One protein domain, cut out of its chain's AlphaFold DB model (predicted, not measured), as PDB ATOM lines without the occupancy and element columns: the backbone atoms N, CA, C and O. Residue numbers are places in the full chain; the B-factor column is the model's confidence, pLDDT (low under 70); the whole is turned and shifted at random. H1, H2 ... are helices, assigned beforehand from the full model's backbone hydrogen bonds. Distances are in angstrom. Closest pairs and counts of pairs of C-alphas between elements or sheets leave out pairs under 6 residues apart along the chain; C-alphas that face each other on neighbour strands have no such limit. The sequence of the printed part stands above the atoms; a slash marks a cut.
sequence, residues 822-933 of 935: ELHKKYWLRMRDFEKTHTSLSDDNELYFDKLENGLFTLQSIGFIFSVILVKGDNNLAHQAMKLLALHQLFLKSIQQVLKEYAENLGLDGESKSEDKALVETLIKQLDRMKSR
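AT A GLANCE: This is residues 822 to 933 of the 935 residues of the protein "Beta-catenin-like protein 1" of Trichinella nativa (UniProt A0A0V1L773). Helix H3 forms the core, with H1 crossing its first part, H4 folding back on its last part and the hairpin of H5 and H6 packing slantwise across it. The short H2 lies beyond the first end of H3, at the far end of the domain from H4. The printed part has 112 residues with six named helices, H1 to H6 in chain order, and no named strand; its class is all helix. It is compact, with a radius of gyration of the C-alphas of 14.7 A and spans of 44 by 35 by 21 A.

IN THESE COORDINATES: H1, residues 822 to 837, begins at C-alpha 822 (151.298, 170.153, 156.719) and is 23.0 A long. H2 is residues 844 to 853, 14.6 A. H3, residues 856 to 872, is 23.9 A. H4 is residues 875 to 887, 18.4 A, and H5 residues 892 to 905, 20.5 A. H6, residues 913 to 931, is 27.1 A and ends at C-alpha 931 (170.907, 162.123, 162.274).

HOW THE PARTS SIT: H3 is the hub and touches four helices. H1 touches residues 856 to 863 of H3, closest at C-alphas Tyr 827 and Leu 859, 5.7 A, at a steep tilt of 44 degrees. H4 forms a hairpin with H3, closest at C-alphas Leu 870 and Ala 878, 4.6 A. H5 touches H3 at a steep tilt of 61 degrees, C-alphas Gly 863 and Ile 895 being closest at 5.3 A. H5 and H6 form a hairpin at a shallow tilt of 19 degrees, closest at C-alphas Ala 903 and Lys 917, 5.2 A. H6 touches H3, closest at C-alphas Ser 867 and Leu 923, 6.5 A. H2 is close to but not clearly touching H1, the closest C-alphas, Met 831 and Lys 851, being 7.1 A apart. H1 and H4 are apart. Each O i to N i+4 pair is within hydrogen-bond range in H2, H3, H4, H5 and H6, and 10 of 12 in H1.

THE WHOLE: The C-alphas of Leu 841 and Asn 876 are the farthest apart, 45.5 A. The printed part has no cut and no long link. Its mean pLDDT is 82.0, with residues 839 to 842, 907 to 914 and 931 to 933 under 70.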
ATOM      1  N   GLU A 822     152.071 168.908 156.811       92.62
ATOM      2  CA  GLU A 822     151.298 170.153 156.719       92.62
ATOM      3  C   GLU A 822     150.955 170.716 158.101       92.62
ATOM      4  O   GLU A 822     151.184 171.899 158.357       92.62
ATOM      5  N   LEU A 823     150.420 169.872 158.990       93.44
ATOM      6  CA  LEU A 823     150.032 170.258 160.347       93.44
ATOM      7  C   LEU A 823     151.245 170.705 161.166       93.44
ATOM      8  O   LEU A 823     151.215 171.787 161.752       93.44
ATOM      9  N   HIS A 824     152.346 169.948 161.126       92.00
ATOM     10  CA  HIS A 824     153.591 170.357 161.774       92.00
ATOM     11  C   HIS A 824     154.056 171.721 161.253       92.00
ATOM     12  O   HIS A 824     154.406 172.589 162.045       92.00
ATOM     13  N   LYS A 825     154.001 171.967 159.935       92.19
ATOM     14  CA  LYS A 825     154.347 173.276 159.360       92.19
ATOM     15  C   LYS A 825     153.404 174.396 159.819       92.19
ATOM     16  O   LYS A 825     153.903 175.478 160.125       92.19
ATOM     17  N   LYS A 826     152.084 174.157 159.873       93.12
ATOM     18  CA  LYS A 826     151.073 175.122 160.356       93.12
ATOM     19  C   LYS A 826     151.422 175.588 161.772       93.12
ATOM     20  O   LYS A 826     151.619 176.782 161.988       93.12
ATOM     21  N   TYR A 827     151.527 174.649 162.708       93.50
ATOM     22  CA  TYR A 827     151.715 174.965 164.123       93.50
ATOM     23  C   TYR A 827     153.148 175.419 164.449       93.50
ATOM     24  O   TYR A 827     153.315 176.353 165.224       93.50
ATOM     25  N   TRP A 828     154.179 174.872 163.789       90.69
ATOM     26  CA  TRP A 828     155.567 175.338 163.942       90.69
ATOM     27  C   TRP A 828     155.750 176.798 163.507       90.69
ATOM     28  O   TRP A 828     156.455 177.559 164.167       90.69
ATOM     29  N   LEU A 829     155.115 177.212 162.401       90.94
ATOM     30  CA  LEU A 829     155.157 178.612 161.971       90.94
ATOM     31  C   LEU A 829     154.367 179.517 162.921       90.94
ATOM     32  O   LEU A 829     154.900 180.557 163.293       90.94
ATOM     33  N   ARG A 830     153.167 179.105 163.363       90.56
ATOM     34  CA  ARG A 830     152.376 179.854 164.359       90.56
ATOM     35  C   ARG A 830     153.179 180.096 165.640       90.56
ATOM     36  O   ARG A 830     153.312 181.244 166.043       90.56
ATOM     37  N   MET A 831     153.774 179.045 166.207       90.31
ATOM     38  CA  MET A 831     154.583 179.134 167.427       90.31
ATOM     39  C   MET A 831     155.778 180.073 167.257       90.31
ATOM     40  O   MET A 831     155.964 181.006 168.026       90.31
ATOM     41  N   ARG A 832     156.554 179.893 166.185       87.06
ATOM     42  CA  ARG A 832     157.754 180.699 165.933       87.06
ATOM     43  C   ARG A 832     157.437 182.153 165.567       87.06
ATOM     44  O   ARG A 832     158.310 183.011 165.661       87.06
ATOM     45  N   ASP A 833     156.248 182.442 165.049       87.06
ATOM     46  CA  ASP A 833     155.841 183.817 164.760       87.06
ATOM     47  C   ASP A 833     155.263 184.494 166.024       87.06
ATOM     48  O   ASP A 833     155.536 185.675 166.219       87.06
ATOM     49  N   PHE A 834     154.632 183.740 166.938       86.31
ATOM     50  CA  PHE A 834     154.318 184.165 168.313       86.31
ATOM     51  C   PHE A 834     155.589 184.477 169.137       86.31
ATOM     52  O   PHE A 834     155.741 185.585 169.647       86.31
ATOM     53  N   GLU A 835     156.575 183.571 169.164       84.31
ATOM     54  CA  GLU A 835     157.856 183.752 169.880       84.31
ATOM     55  C   GLU A 835     158.687 184.964 169.400       84.31
ATOM     56  O   GLU A 835     159.612 185.393 170.084       84.31
ATOM     57  N   LYS A 836     158.397 185.525 168.218       82.69
ATOM     58  CA  LYS A 836     159.032 186.769 167.739       82.69
ATOM     59  C   LYS A 836     158.319 188.029 168.203       82.69
ATOM     60  O   LYS A 836     158.953 189.081 168.234       82.69
ATOM     61  N   THR A 837     157.007 187.962 168.427       76.88
ATOM     62  CA  THR A 837     156.206 189.124 168.833       76.88
ATOM     63  C   THR A 837     156.231 189.325 170.344       76.88
ATOM     64  O   THR A 837     156.091 190.459 170.785       76.88
ATOM     65  N   HIS A 838     156.476 188.264 171.117       71.50
ATOM     66  CA  HIS A 838     156.520 188.298 172.580       71.50
ATOM     67  C   HIS A 838     157.970 188.321 173.088       71.50
ATOM     68  O   HIS A 838     158.642 187.296 173.192       71.50
ATOM     69  N   THR A 839     158.482 189.517 173.395       57.50
ATOM     70  CA  THR A 839     159.847 189.716 173.910       57.50
ATOM     71  C   THR A 839     159.926 189.614 175.435       57.50
ATOM     72  O   THR A 839     159.907 190.636 176.115       57.50
ATOM     73  N   SER A 840     160.067 188.384 175.941       55.53
ATOM     74  CA  SER A 840     160.807 188.013 177.168       55.53
ATOM     75  C   SER A 840     160.765 188.992 178.367       55.53
ATOM     76  O   SER A 840     161.820 189.379 178.877       55.53
ATOM     77  N   LEU A 841     159.567 189.404 178.792       53.44
ATOM     78  CA  LEU A 841     159.330 190.191 180.016       53.44
ATOM     79  C   LEU A 841     158.166 189.653 180.877       53.44
ATOM     80  O   LEU A 841     157.956 190.176 181.967       53.44
ATOM     81  N   SER A 842     157.437 188.640 180.401       58.53
ATOM     82  CA  SER A 842     156.402 187.898 181.137       58.53
ATOM     83  C   SER A 842     157.002 186.806 182.033       58.53
ATOM     84  O   SER A 842     158.165 186.430 181.860       58.53
ATOM     85  N   ASP A 843     156.214 186.310 182.994       73.50
ATOM     86  CA  ASP A 843     156.600 185.159 183.828       73.50
ATOM     87  C   ASP A 843     156.769 183.891 182.966       73.50
ATOM     88  O   ASP A 843     156.072 183.711 181.966       73.50
ATOM     89  N   ASP A 844     157.669 182.981 183.352       72.25
ATOM     90  CA  ASP A 844     157.924 181.744 182.595       72.25
ATOM     91  C   ASP A 844     156.658 180.862 182.518       72.25
ATOM     92  O   ASP A 844     156.441 180.172 181.517       72.25
ATOM     93  N   ASN A 845     155.789 180.917 183.539       72.88
ATOM     94  CA  ASN A 845     154.499 180.219 183.544       72.88
ATOM     95  C   ASN A 845     153.479 180.892 182.612       72.88
ATOM     96  O   ASN A 845     152.835 180.211 181.817       72.88
ATOM     97  N   GLU A 846     153.351 182.219 182.688       78.00
ATOM     98  CA  GLU A 846     152.468 183.036 181.840       78.00
ATOM     99  C   GLU A 846     152.805 182.831 180.354       78.00
ATOM    100  O   GLU A 846     151.953 182.434 179.562       78.00
ATOM    101  N   LEU A 847     154.093 182.922 180.003       81.69
ATOM    102  CA  LEU A 847     154.588 182.640 178.657       81.69
ATOM    103  C   LEU A 847     154.293 181.197 178.205       81.69
ATOM    104  O   LEU A 847     154.071 180.954 177.015       81.69
ATOM    105  N   TYR A 848     154.297 180.221 179.118       81.75
ATOM    106  CA  TYR A 848     153.924 178.842 178.794       81.75
ATOM    107  C   TYR A 848     152.419 178.698 178.519       81.75
ATOM    108  O   TYR A 848     152.050 178.011 177.562       81.75
ATOM    109  N   PHE A 849     151.554 179.383 179.275       81.31
ATOM    110  CA  PHE A 849     150.117 179.446 178.988       81.31
ATOM    111  C   PHE A 849     149.837 180.108 177.629       81.31
ATOM    112  O   PHE A 849     149.163 179.495 176.798       81.31
ATOM    113  N   ASP A 850     150.455 181.252 177.320       84.44
ATOM    114  CA  ASP A 850     150.307 181.910 176.010       84.44
ATOM    115  C   ASP A 850     150.731 180.994 174.842       84.44
ATOM    116  O   ASP A 850     150.118 180.972 173.762       84.44
ATOM    117  N   LYS A 851     151.796 180.201 175.041       86.62
ATOM    118  CA  LYS A 851     152.221 179.178 174.075       86.62
ATOM    119  C   LYS A 851     151.175 178.067 173.932       86.62
ATOM    120  O   LYS A 851     150.941 177.611 172.809       86.62
ATOM    121  N   LEU A 852     150.541 177.613 175.014       86.38
ATOM    122  CA  LEU A 852     149.462 176.618 174.940       86.38
ATOM    123  C   LEU A 852     148.283 177.144 174.108       86.38
ATOM    124  O   LEU A 852     147.895 176.467 173.153       86.38
ATOM    125  N   GLU A 853     147.815 178.371 174.350       85.12
ATOM    126  CA  GLU A 853     146.759 179.019 173.545       85.12
ATOM    127  C   GLU A 853     147.143 179.184 172.063       85.12
ATOM    128  O   GLU A 853     146.315 179.095 171.143       85.12
ATOM    129  N   ASN A 854     148.440 179.354 171.791       87.00
ATOM    130  CA  ASN A 854     148.986 179.389 170.436       87.00
ATOM    131  C   ASN A 854     149.248 178.010 169.805       87.00
ATOM    132  O   ASN A 854     149.741 177.921 168.673       87.00
ATOM    133  N   GLY A 855     148.811 176.936 170.465       89.81
ATOM    134  CA  GLY A 855     148.776 175.573 169.940       89.81
ATOM    135  C   GLY A 855     150.053 174.770 170.185       89.81
ATOM    136  O   GLY A 855     150.357 173.869 169.395       89.81
ATOM    137  N   LEU A 856     150.810 175.078 171.247       91.19
ATOM    138  CA  LEU A 856     151.998 174.310 171.637       91.19
ATOM    139  C   LEU A 856     151.662 172.838 171.903       91.19
ATOM    140  O   LEU A 856     152.366 171.964 171.402       91.19
ATOM    141  N   PHE A 857     150.569 172.542 172.610       91.25
ATOM    142  CA  PHE A 857     150.169 171.162 172.911       91.25
ATOM    143  C   PHE A 857     149.864 170.347 171.639       91.25
ATOM    144  O   PHE A 857     150.366 169.229 171.462       91.25
ATOM    145  N   THR A 858     149.130 170.937 170.688       94.50
ATOM    146  CA  THR A 858     148.933 170.349 169.353       94.50
ATOM    147  C   THR A 858     150.272 170.112 168.633       94.50
ATOM    148  O   THR A 858     150.500 169.026 168.092       94.50
ATOM    149  N   LEU A 859     151.197 171.083 168.653       94.62
ATOM    150  CA  LEU A 859     152.526 170.956 168.038       94.62
ATOM    151  C   LEU A 859     153.363 169.830 168.669       94.62
ATOM    152  O   LEU A 859     153.986 169.051 167.943       94.62
ATOM    153  N   GLN A 860     153.344 169.707 169.999       93.38
ATOM    154  CA  GLN A 860     154.012 168.643 170.752       93.38
ATOM    155  C   GLN A 860     153.444 167.264 170.400       93.38
ATOM    156  O   GLN A 860     154.209 166.345 170.095       93.38
ATOM    157  N   SER A 861     152.116 167.133 170.331       94.38
ATOM    158  CA  SER A 861     151.448 165.899 169.900       94.38
ATOM    159  C   SER A 861     151.835 165.500 168.471       94.38
ATOM    160  O   SER A 861     152.188 164.346 168.221       94.38
ATOM    161  N   ILE A 862     151.870 166.452 167.531       95.19
ATOM    162  CA  ILE A 862     152.322 166.207 166.150       95.19
ATOM    163  C   ILE A 862     153.806 165.797 166.111       95.19
ATOM    164  O   ILE A 862     154.163 164.847 165.407       95.19
ATOM    165  N   GLY A 863     154.672 166.479 166.867       93.00
ATOM    166  CA  GLY A 863     156.102 166.169 166.967       93.00
ATOM    167  C   GLY A 863     156.371 164.775 167.543       93.00
ATOM    168  O   GLY A 863     157.247 164.054 167.051       93.00
ATOM    169  N   PHE A 864     155.569 164.350 168.522       94.06
ATOM    170  CA  PHE A 864     155.601 162.998 169.074       94.06
ATOM    171  C   PHE A 864     155.201 161.945 168.030       94.06
ATOM    172  O   PHE A 864     155.967 161.008 167.789       94.06
ATOM    173  N   ILE A 865     154.063 162.130 167.344       95.19
ATOM    174  CA  ILE A 865     153.600 161.230 166.271       95.19
ATOM    175  C   ILE A 865     154.684 161.080 165.188       95.19
ATOM    176  O   ILE A 865     155.036 159.959 164.816       95.19
ATOM    177  N   PHE A 866     155.271 162.193 164.730       92.06
ATOM    178  CA  PHE A 866     156.366 162.182 163.751       92.06
ATOM    179  C   PHE A 866     157.568 161.359 164.213       92.06
ATOM    180  O   PHE A 866     158.149 160.602 163.435       92.06
ATOM    181  N   SER A 867     157.937 161.503 165.481       92.00
ATOM    182  CA  SER A 867     159.104 160.848 166.065       92.00
ATOM    183  C   SER A 867     158.902 159.343 166.209       92.00
ATOM    184  O   SER A 867     159.802 158.571 165.883       92.00
ATOM    185  N   VAL A 868     157.700 158.913 166.601       92.94
ATOM    186  CA  VAL A 868     157.326 157.493 166.607       92.94
ATOM    187  C   VAL A 868     157.355 156.911 165.191       92.94
ATOM    188  O   VAL A 868     157.896 155.824 165.004       92.94
ATOM    189  N   ILE A 869     156.851 157.632 164.183       92.75
ATOM    190  CA  ILE A 869     156.887 157.191 162.777       92.75
ATOM    191  C   ILE A 869     158.328 157.049 162.265       92.75
ATOM    192  O   ILE A 869     158.651 156.045 161.635       92.75
ATOM    193  N   LEU A 870     159.204 158.016 162.553       89.94
ATOM    194  CA  LEU A 870     160.609 157.988 162.130       89.94
ATOM    195  C   LEU A 870     161.408 156.846 162.781       89.94
ATOM    196  O   LEU A 870     162.306 156.300 162.148       89.94
ATOM    197  N   VAL A 871     161.102 156.503 164.038       90.06
ATOM    198  CA  VAL A 871     161.863 155.525 164.837       90.06
ATOM    199  C   VAL A 871     161.312 154.098 164.738       90.06
ATOM    200  O   VAL A 871     162.095 153.150 164.686       90.06
ATOM    201  N   LYS A 872     159.983 153.930 164.766       89.25
ATOM    202  CA  LYS A 872     159.298 152.621 164.778       89.25
ATOM    203  C   LYS A 872     158.665 152.242 163.434       89.25
ATOM    204  O   LYS A 872     158.192 151.116 163.293       89.25
ATOM    205  N   GLY A 873     158.605 153.163 162.473       87.50
ATOM    206  CA  GLY A 873     158.141 152.875 161.118       87.50
ATOM    207  C   GLY A 873     159.092 151.955 160.353       87.50
ATOM    208  O   GLY A 873     160.255 151.786 160.718       87.50
ATOM    209  N   ASP A 874     158.605 151.372 159.256       88.00
ATOM    210  CA  ASP A 874     159.488 150.670 158.326       88.00
ATOM    211  C   ASP A 874     160.456 151.648 157.620       88.00
ATOM    212  O   ASP A 874     160.239 152.863 157.578       88.00
ATOM    213  N   ASN A 875     161.540 151.117 157.045       85.75
ATOM    214  CA  ASN A 875     162.579 151.929 156.396       85.75
ATOM    215  C   ASN A 875     162.035 152.841 155.277       85.75
ATOM    216  O   ASN A 875     162.621 153.888 155.003       85.75
ATOM    217  N   ASN A 876     160.939 152.453 154.615       88.25
ATOM    218  CA  ASN A 876     160.333 153.219 153.529       88.25
ATOM    219  C   ASN A 876     159.523 154.400 154.093       88.25
ATOM    220  O   ASN A 876     159.687 155.536 153.650       88.25
ATOM    221  N   LEU A 877     158.723 154.145 155.132       89.19
ATOM    222  CA  LEU A 877     157.962 155.152 155.867       89.19
ATOM    223  C   LEU A 877     158.887 156.194 156.523       89.19
ATOM    224  O   LEU A 877     158.658 157.394 156.372       89.19
ATOM    225  N   ALA A 878     159.972 155.754 157.169       87.44
ATOM    226  CA  ALA A 878     160.970 156.646 157.763       87.44
ATOM    227  C   ALA A 878     161.702 157.497 156.704       87.44
ATOM    228  O   ALA A 878     161.869 158.708 156.879       87.44
ATOM    229  N   HIS A 879     162.085 156.903 155.566       87.31
ATOM    230  CA  HIS A 879     162.712 157.636 154.459       87.31
ATOM    231  C   HIS A 879     161.765 158.682 153.845       87.31
ATOM    232  O   HIS A 879     162.159 159.831 153.627       87.31
ATOM    233  N   GLN A 880     160.500 158.319 153.614       89.31
ATOM    234  CA  GLN A 880     159.494 159.236 153.078       89.31
ATOM    235  C   GLN A 880     159.152 160.362 154.071       89.31
ATOM    236  O   GLN A 880     158.964 161.500 153.643       89.31
ATOM    237  N   ALA A 881     159.146 160.094 155.383       87.94
ATOM    238  CA  ALA A 881     158.971 161.117 156.416       87.94
ATOM    239  C   ALA A 881     160.102 162.159 156.379       87.94
ATOM    240  O   ALA A 881     159.833 163.359 156.314       87.94
ATOM    241  N   MET A 882     161.364 161.715 156.322       86.12
ATOM    242  CA  MET A 882     162.522 162.612 156.181       86.12
ATOM    243  C   MET A 882     162.462 163.446 154.893       86.12
ATOM    244  O   MET A 882     162.745 164.646 154.911       86.12
ATOM    245  N   LYS A 883     162.038 162.839 153.778       87.06
ATOM    246  CA  LYS A 883     161.851 163.533 152.496       87.06
ATOM    247  C   LYS A 883     160.751 164.598 152.562       87.06
ATOM    248  O   LYS A 883     160.946 165.696 152.046       87.06
ATOM    249  N   LEU A 884     159.617 164.302 153.200       86.69
ATOM    250  CA  LEU A 884     158.522 165.261 153.378       86.69
ATOM    251  C   LEU A 884     158.930 166.429 154.285       86.69
ATOM    252  O   LEU A 884     158.660 167.575 153.934       86.69
ATOM    253  N   LEU A 885     159.659 166.186 155.378       84.00
ATOM    254  CA  LEU A 885     160.194 167.270 156.211       84.00
ATOM    255  C   LEU A 885     161.045 168.244 155.381       84.00
ATOM    256  O   LEU A 885     160.772 169.446 155.385       84.00
ATOM    257  N   ALA A 886     161.980 167.724 154.579       83.88
ATOM    258  CA  ALA A 886     162.801 168.543 153.687       83.88
ATOM    259  C   ALA A 886     161.964 169.330 152.655       83.88
ATOM    260  O   ALA A 886     162.185 170.530 152.475       83.88
ATOM    261  N   LEU A 887     160.966 168.697 152.019       83.94
ATOM    262  CA  LEU A 887     160.062 169.353 151.059       83.94
ATOM    263  C   LEU A 887     159.259 170.502 151.688       83.94
ATOM    264  O   LEU A 887     159.088 171.554 151.071       83.94
ATOM    265  N   HIS A 888     158.804 170.339 152.931       77.25
ATOM    266  CA  HIS A 888     158.053 171.368 153.651       77.25
ATOM    267  C   HIS A 888     158.938 172.484 154.243       77.25
ATOM    268  O   HIS A 888     158.386 173.436 154.804       77.25
ATOM    269  N   GLN A 889     160.266 172.440 154.048       77.75
ATOM    270  CA  GLN A 889     161.271 173.328 154.665       77.75
ATOM    271  C   GLN A 889     161.328 173.202 156.198       77.75
ATOM    272  O   GLN A 889     161.571 174.170 156.919       77.75
ATOM    273  N   LEU A 890     161.078 171.990 156.692       77.75
ATOM    274  CA  LEU A 890     161.230 171.595 158.085       77.75
ATOM    275  C   LEU A 890     162.518 170.778 158.243       77.75
ATOM    276  O   LEU A 890     163.019 170.175 157.294       77.75
ATOM    277  N   PHE A 891     163.049 170.730 159.460       80.38
ATOM    278  CA  PHE A 891     164.283 170.014 159.768       80.38
ATOM    279  C   PHE A 891     164.035 169.050 160.919       80.38
ATOM    280  O   PHE A 891     163.261 169.356 161.819       80.38
ATOM    281  N   LEU A 892     164.762 167.931 160.968       82.69
ATOM    282  CA  LEU A 892     164.718 167.018 162.118       82.69
ATOM    283  C   LEU A 892     164.957 167.762 163.450       82.69
ATOM    284  O   LEU A 892     164.326 167.460 164.459       82.69
ATOM    285  N   LYS A 893     165.795 168.809 163.418       83.81
ATOM    286  CA  LYS A 893     166.087 169.682 164.560       83.81
ATOM    287  C   LYS A 893     164.854 170.411 165.124       83.81
ATOM    288  O   LYS A 893     164.828 170.624 166.330       83.81
ATOM    289  N   SER A 894     163.852 170.788 164.318       83.69
ATOM    290  CA  SER A 894     162.659 171.460 164.866       83.69
ATOM    291  C   SER A 894     161.781 170.493 165.659       83.69
ATOM    292  O   SER A 894     161.398 170.819 166.776       83.69
ATOM    293  N   ILE A 895     161.582 169.264 165.171       85.62
ATOM    294  CA  ILE A 895     160.909 168.198 165.939       85.62
ATOM    295  C   ILE A 895     161.668 167.911 167.244       85.62
ATOM    296  O   ILE A 895     161.065 167.819 168.310       85.62
ATOM    297  N   GLN A 896     163.002 167.819 167.182       87.06
ATOM    298  CA  GLN A 896     163.836 167.619 168.372       87.06
ATOM    299  C   GLN A 896     163.757 168.777 169.377       87.06
ATOM    300  O   GLN A 896     163.906 168.531 170.569       87.06
ATOM    301  N   GLN A 897     163.555 170.019 168.924       87.62
ATOM    302  CA  GLN A 897     163.375 171.173 169.807       87.62
ATOM    303  C   GLN A 897     162.035 171.081 170.549       87.62
ATOM    304  O   GLN A 897     162.037 171.102 171.775       87.62
ATOM    305  N   VAL A 898     160.933 170.858 169.820       89.12
ATOM    306  CA  VAL A 898     159.589 170.672 170.405       89.12
ATOM    307  C   VAL A 898     159.573 169.523 171.418       89.12
ATOM    308  O   VAL A 898     158.994 169.652 172.492       89.12
ATOM    309  N   LEU A 899     160.223 168.392 171.113       88.44
ATOM    310  CA  LEU A 899     160.260 167.257 172.040       88.44
ATOM    311  C   LEU A 899     161.113 167.493 173.293       88.44
ATOM    312  O   LEU A 899     160.829 166.876 174.317       88.44
ATOM    313  N   LYS A 900     162.142 168.346 173.233       88.56
ATOM    314  CA  LYS A 900     162.934 168.705 174.423       88.56
ATOM    315  C   LYS A 900     162.117 169.574 175.369       88.56
ATOM    316  O   LYS A 900     161.947 169.183 176.515       88.56
ATOM    317  N   GLU A 901     161.505 170.631 174.840       86.50
ATOM    318  CA  GLU A 901     160.559 171.483 175.571       86.50
ATOM    319  C   GLU A 901     159.399 170.653 176.158       86.50
ATOM    320  O   GLU A 901     159.004 170.842 177.304       86.50
ATOM    321  N   TYR A 902     158.897 169.650 175.427       86.75
ATOM    322  CA  TYR A 902     157.889 168.723 175.950       86.75
ATOM    323  C   TYR A 902     158.410 167.844 177.105       86.75
ATOM    324  O   TYR A 902     157.750 167.720 178.134       86.75
ATOM    325  N   ALA A 903     159.599 167.245 176.974       85.44
ATOM    326  CA  ALA A 903     160.195 166.395 178.014       85.44
ATOM    327  C   ALA A 903     160.628 167.170 179.273       85.44
ATOM    328  O   ALA A 903     160.641 166.617 180.378       85.44
ATOM    329  N   GLU A 904     160.994 168.441 179.117       82.81
ATOM    330  CA  GLU A 904     161.289 169.359 180.215       82.81
ATOM    331  C   GLU A 904     160.010 169.615 181.030       82.81
ATOM    332  O   GLU A 904     159.972 169.254 182.210       82.81
ATOM    333  N   ASN A 905     158.932 170.059 180.374       78.00
ATOM    334  CA  ASN A 905     157.650 170.394 181.011       78.00
ATOM    335  C   ASN A 905     156.851 169.186 181.539       78.00
ATOM    336  O   ASN A 905     156.097 169.315 182.501       78.00
ATOM    337  N   LEU A 906     157.047 167.977 180.995       74.56
ATOM    338  CA  LEU A 906     156.448 166.753 181.555       74.56
ATOM    339  C   LEU A 906     156.893 166.461 183.003       74.56
ATOM    340  O   LEU A 906     156.228 165.694 183.691       74.56
ATOM    341  N   GLY A 907     158.011 167.023 183.473       51.94
ATOM    342  CA  GLY A 907     158.610 166.673 184.765       51.94
ATOM    343  C   GLY A 907     158.048 167.375 186.007       51.94
ATOM    344  O   GLY A 907     158.573 167.112 187.086       51.94
ATOM    345  N   LEU A 908     157.067 168.272 185.875       52.72
ATOM    346  CA  LEU A 908     156.669 169.184 186.961       52.72
ATOM    347  C   LEU A 908     155.585 168.621 187.906       52.72
ATOM    348  O   LEU A 908     155.598 168.949 189.088       52.72
ATOM    349  N   ASP A 909     154.725 167.705 187.439       45.91
ATOM    350  CA  ASP A 909     153.495 167.297 188.160       45.91
ATOM    351  C   ASP A 909     153.491 165.834 188.670       45.91
ATOM    352  O   ASP A 909     152.461 165.159 188.662       45.91
ATOM    353  N   GLY A 910     154.644 165.311 189.101       45.72
ATOM    354  CA  GLY A 910     154.728 164.043 189.848       45.72
ATOM    355  C   GLY A 910     155.037 162.762 189.049       45.72
ATOM    356  O   GLY A 910     155.419 162.783 187.879       45.72
ATOM    357  N   GLU A 911     154.936 161.613 189.732       46.22
ATOM    358  CA  GLU A 911     155.578 160.349 189.320       46.22
ATOM    359  C   GLU A 911     155.022 159.724 188.028       46.22
ATOM    360  O   GLU A 911     155.786 159.141 187.258       46.22
ATOM    361  N   SER A 912     153.725 159.863 187.733       49.00
ATOM    362  CA  SER A 912     153.094 159.216 186.567       49.00
ATOM    363  C   SER A 912     153.570 159.776 185.219       49.00
ATOM    364  O   SER A 912     153.589 159.054 184.221       49.00
ATOM    365  N   LYS A 913     154.038 161.032 185.177       57.09
ATOM    366  CA  LYS A 913     154.635 161.637 183.972       57.09
ATOM    367  C   LYS A 913     156.079 161.171 183.710       57.09
ATOM    368  O   LYS A 913     156.631 161.452 182.644       57.09
ATOM    369  N   SER A 914     156.686 160.419 184.636       63.81
ATOM    370  CA  SER A 914     158.056 159.893 184.522       63.81
ATOM    371  C   SER A 914     158.221 158.901 183.361       63.81
ATOM    372  O   SER A 914     159.196 158.983 182.611       63.81
ATOM    373  N   GLU A 915     157.249 158.005 183.143       73.56
ATOM    374  CA  GLU A 915     157.304 157.029 182.042       73.56
ATOM    375  C   GLU A 915     157.182 157.700 180.666       73.56
ATOM    376  O   GLU A 915     157.960 157.409 179.753       73.56
ATOM    377  N   ASP A 916     156.260 158.655 180.538       80.75
ATOM    378  CA  ASP A 916     156.067 159.454 179.325       80.75
ATOM    379  C   ASP A 916     157.319 160.286 179.004       80.75
ATOM    380  O   ASP A 916     157.781 160.314 177.858       80.75
ATOM    381  N   LYS A 917     157.943 160.893 180.022       83.81
ATOM    382  CA  LYS A 917     159.227 161.593 179.881       83.81
ATOM    383  C   LYS A 917     160.340 160.650 179.416       83.81
ATOM    384  O   LYS A 917     161.045 160.968 178.456       83.81
ATOM    385  N   ALA A 918     160.470 159.469 180.023       84.19
ATOM    386  CA  ALA A 918     161.462 158.468 179.629       84.19
ATOM    387  C   ALA A 918     161.258 157.964 178.185       84.19
ATOM    388  O   ALA A 918     162.234 157.749 177.453       84.19
ATOM    389  N   LEU A 919     160.004 157.823 177.740       86.00
ATOM    390  CA  LEU A 919     159.652 157.486 176.360       86.00
ATOM    391  C   LEU A 919     160.078 158.594 175.383       86.00
ATOM    392  O   LEU A 919     160.746 158.302 174.386       86.00
ATOM    393  N   VAL A 920     159.752 159.857 175.677       87.25
ATOM    394  CA  VAL A 920     160.131 161.010 174.837       87.25
ATOM    395  C   VAL A 920     161.653 161.172 174.777       87.25
ATOM    396  O   VAL A 920     162.213 161.294 173.686       87.25
ATOM    397  N   GLU A 921     162.358 161.080 175.906       87.56
ATOM    398  CA  GLU A 921     163.824 161.102 175.936       87.56
ATOM    399  C   GLU A 921     164.457 159.971 175.113       87.56
ATOM    400  O   GLU A 921     165.491 160.165 174.467       87.56
ATOM    401  N   THR A 922     163.857 158.780 175.136       88.69
ATOM    402  CA  THR A 922     164.323 157.633 174.348       88.69
ATOM    403  C   THR A 922     164.160 157.897 172.852       88.69
ATOM    404  O   THR A 922     165.102 157.655 172.091       88.69
ATOM    405  N   LEU A 923     163.027 158.478 172.437       88.81
ATOM    406  CA  LEU A 923     162.810 158.915 171.056       88.81
ATOM    407  C   LEU A 923     163.829 159.986 170.638       88.81
ATOM    408  O   LEU A 923     164.442 159.837 169.584       88.81
ATOM    409  N   ILE A 924     164.101 161.002 171.469       88.12
ATOM    410  CA  ILE A 924     165.129 162.028 171.193       88.12
ATOM    411  C   ILE A 924     166.500 161.371 170.948       88.12
ATOM    412  O   ILE A 924     167.113 161.597 169.901       88.12
ATOM    413  N   LYS A 925     166.936 160.477 171.850       87.81
ATOM    414  CA  LYS A 925     168.205 159.728 171.736       87.81
ATOM    415  C   LYS A 925     168.260 158.849 170.472       87.81
ATOM    416  O   LYS A 925     169.342 158.616 169.932       87.81
ATOM    417  N   GLN A 926     167.123 158.347 169.988       86.88
ATOM    418  CA  GLN A 926     167.033 157.562 168.750       86.88
ATOM    419  C   GLN A 926     167.037 158.445 167.489       86.88
ATOM    420  O   GLN A 926     167.703 158.089 166.515       86.88
ATOM    421  N   LEU A 927     166.392 159.616 167.518       85.62
ATOM    422  CA  LEU A 927     166.444 160.616 166.442       85.62
ATOM    423  C   LEU A 927     167.872 161.152 166.243       85.62
ATOM    424  O   LEU A 927     168.340 161.219 165.107       85.62
ATOM    425  N   ASP A 928     168.601 161.439 167.329       83.06
ATOM    426  CA  ASP A 928     170.012 161.859 167.266       83.06
ATOM    427  C   ASP A 928     170.899 160.803 166.577       83.06
ATOM    428  O   ASP A 928     171.727 161.135 165.727       83.06
ATOM    429  N   ARG A 929     170.674 159.511 166.862       79.50
ATOM    430  CA  ARG A 929     171.385 158.394 166.208       79.50
ATOM    431  C   ARG A 929     171.036 158.222 164.730       79.50
ATOM    432  O   ARG A 929     171.848 157.677 163.985       79.50
ATOM    433  N   MET A 930     169.837 158.619 164.300       72.94
ATOM    434  CA  MET A 930     169.476 158.621 162.877       72.94
ATOM    435  C   MET A 930     170.116 159.796 162.149       72.94
ATOM    436  O   MET A 930     170.610 159.619 161.037       72.94
ATOM    437  N   LYS A 931     170.188 160.963 162.797       66.56
ATOM    438  CA  LYS A 931     170.907 162.123 162.274       66.56
ATOM    439  C   LYS A 931     172.376 161.778 161.988       66.56
ATOM    440  O   LYS A 931     172.821 161.939 160.858       66.56
ATOM    441  N   SER A 932     173.078 161.179 162.954       59.59
ATOM    442  CA  SER A 932     174.482 160.750 162.818       59.59
ATOM    443  C   SER A 932     174.722 159.545 161.886       59.59
ATOM    444  O   SER A 932     175.804 158.961 161.911       59.59
ATOM    445  N   ARG A 933     173.694 159.080 161.163       57.44
ATOM    446  CA  ARG A 933     173.779 158.052 160.108       57.44
ATOM    447  C   ARG A 933     173.390 158.594 158.726       57.44
ATOM    448  O   ARG A 933     173.484 157.854 157.750       57.44
TER     449      ARG A 933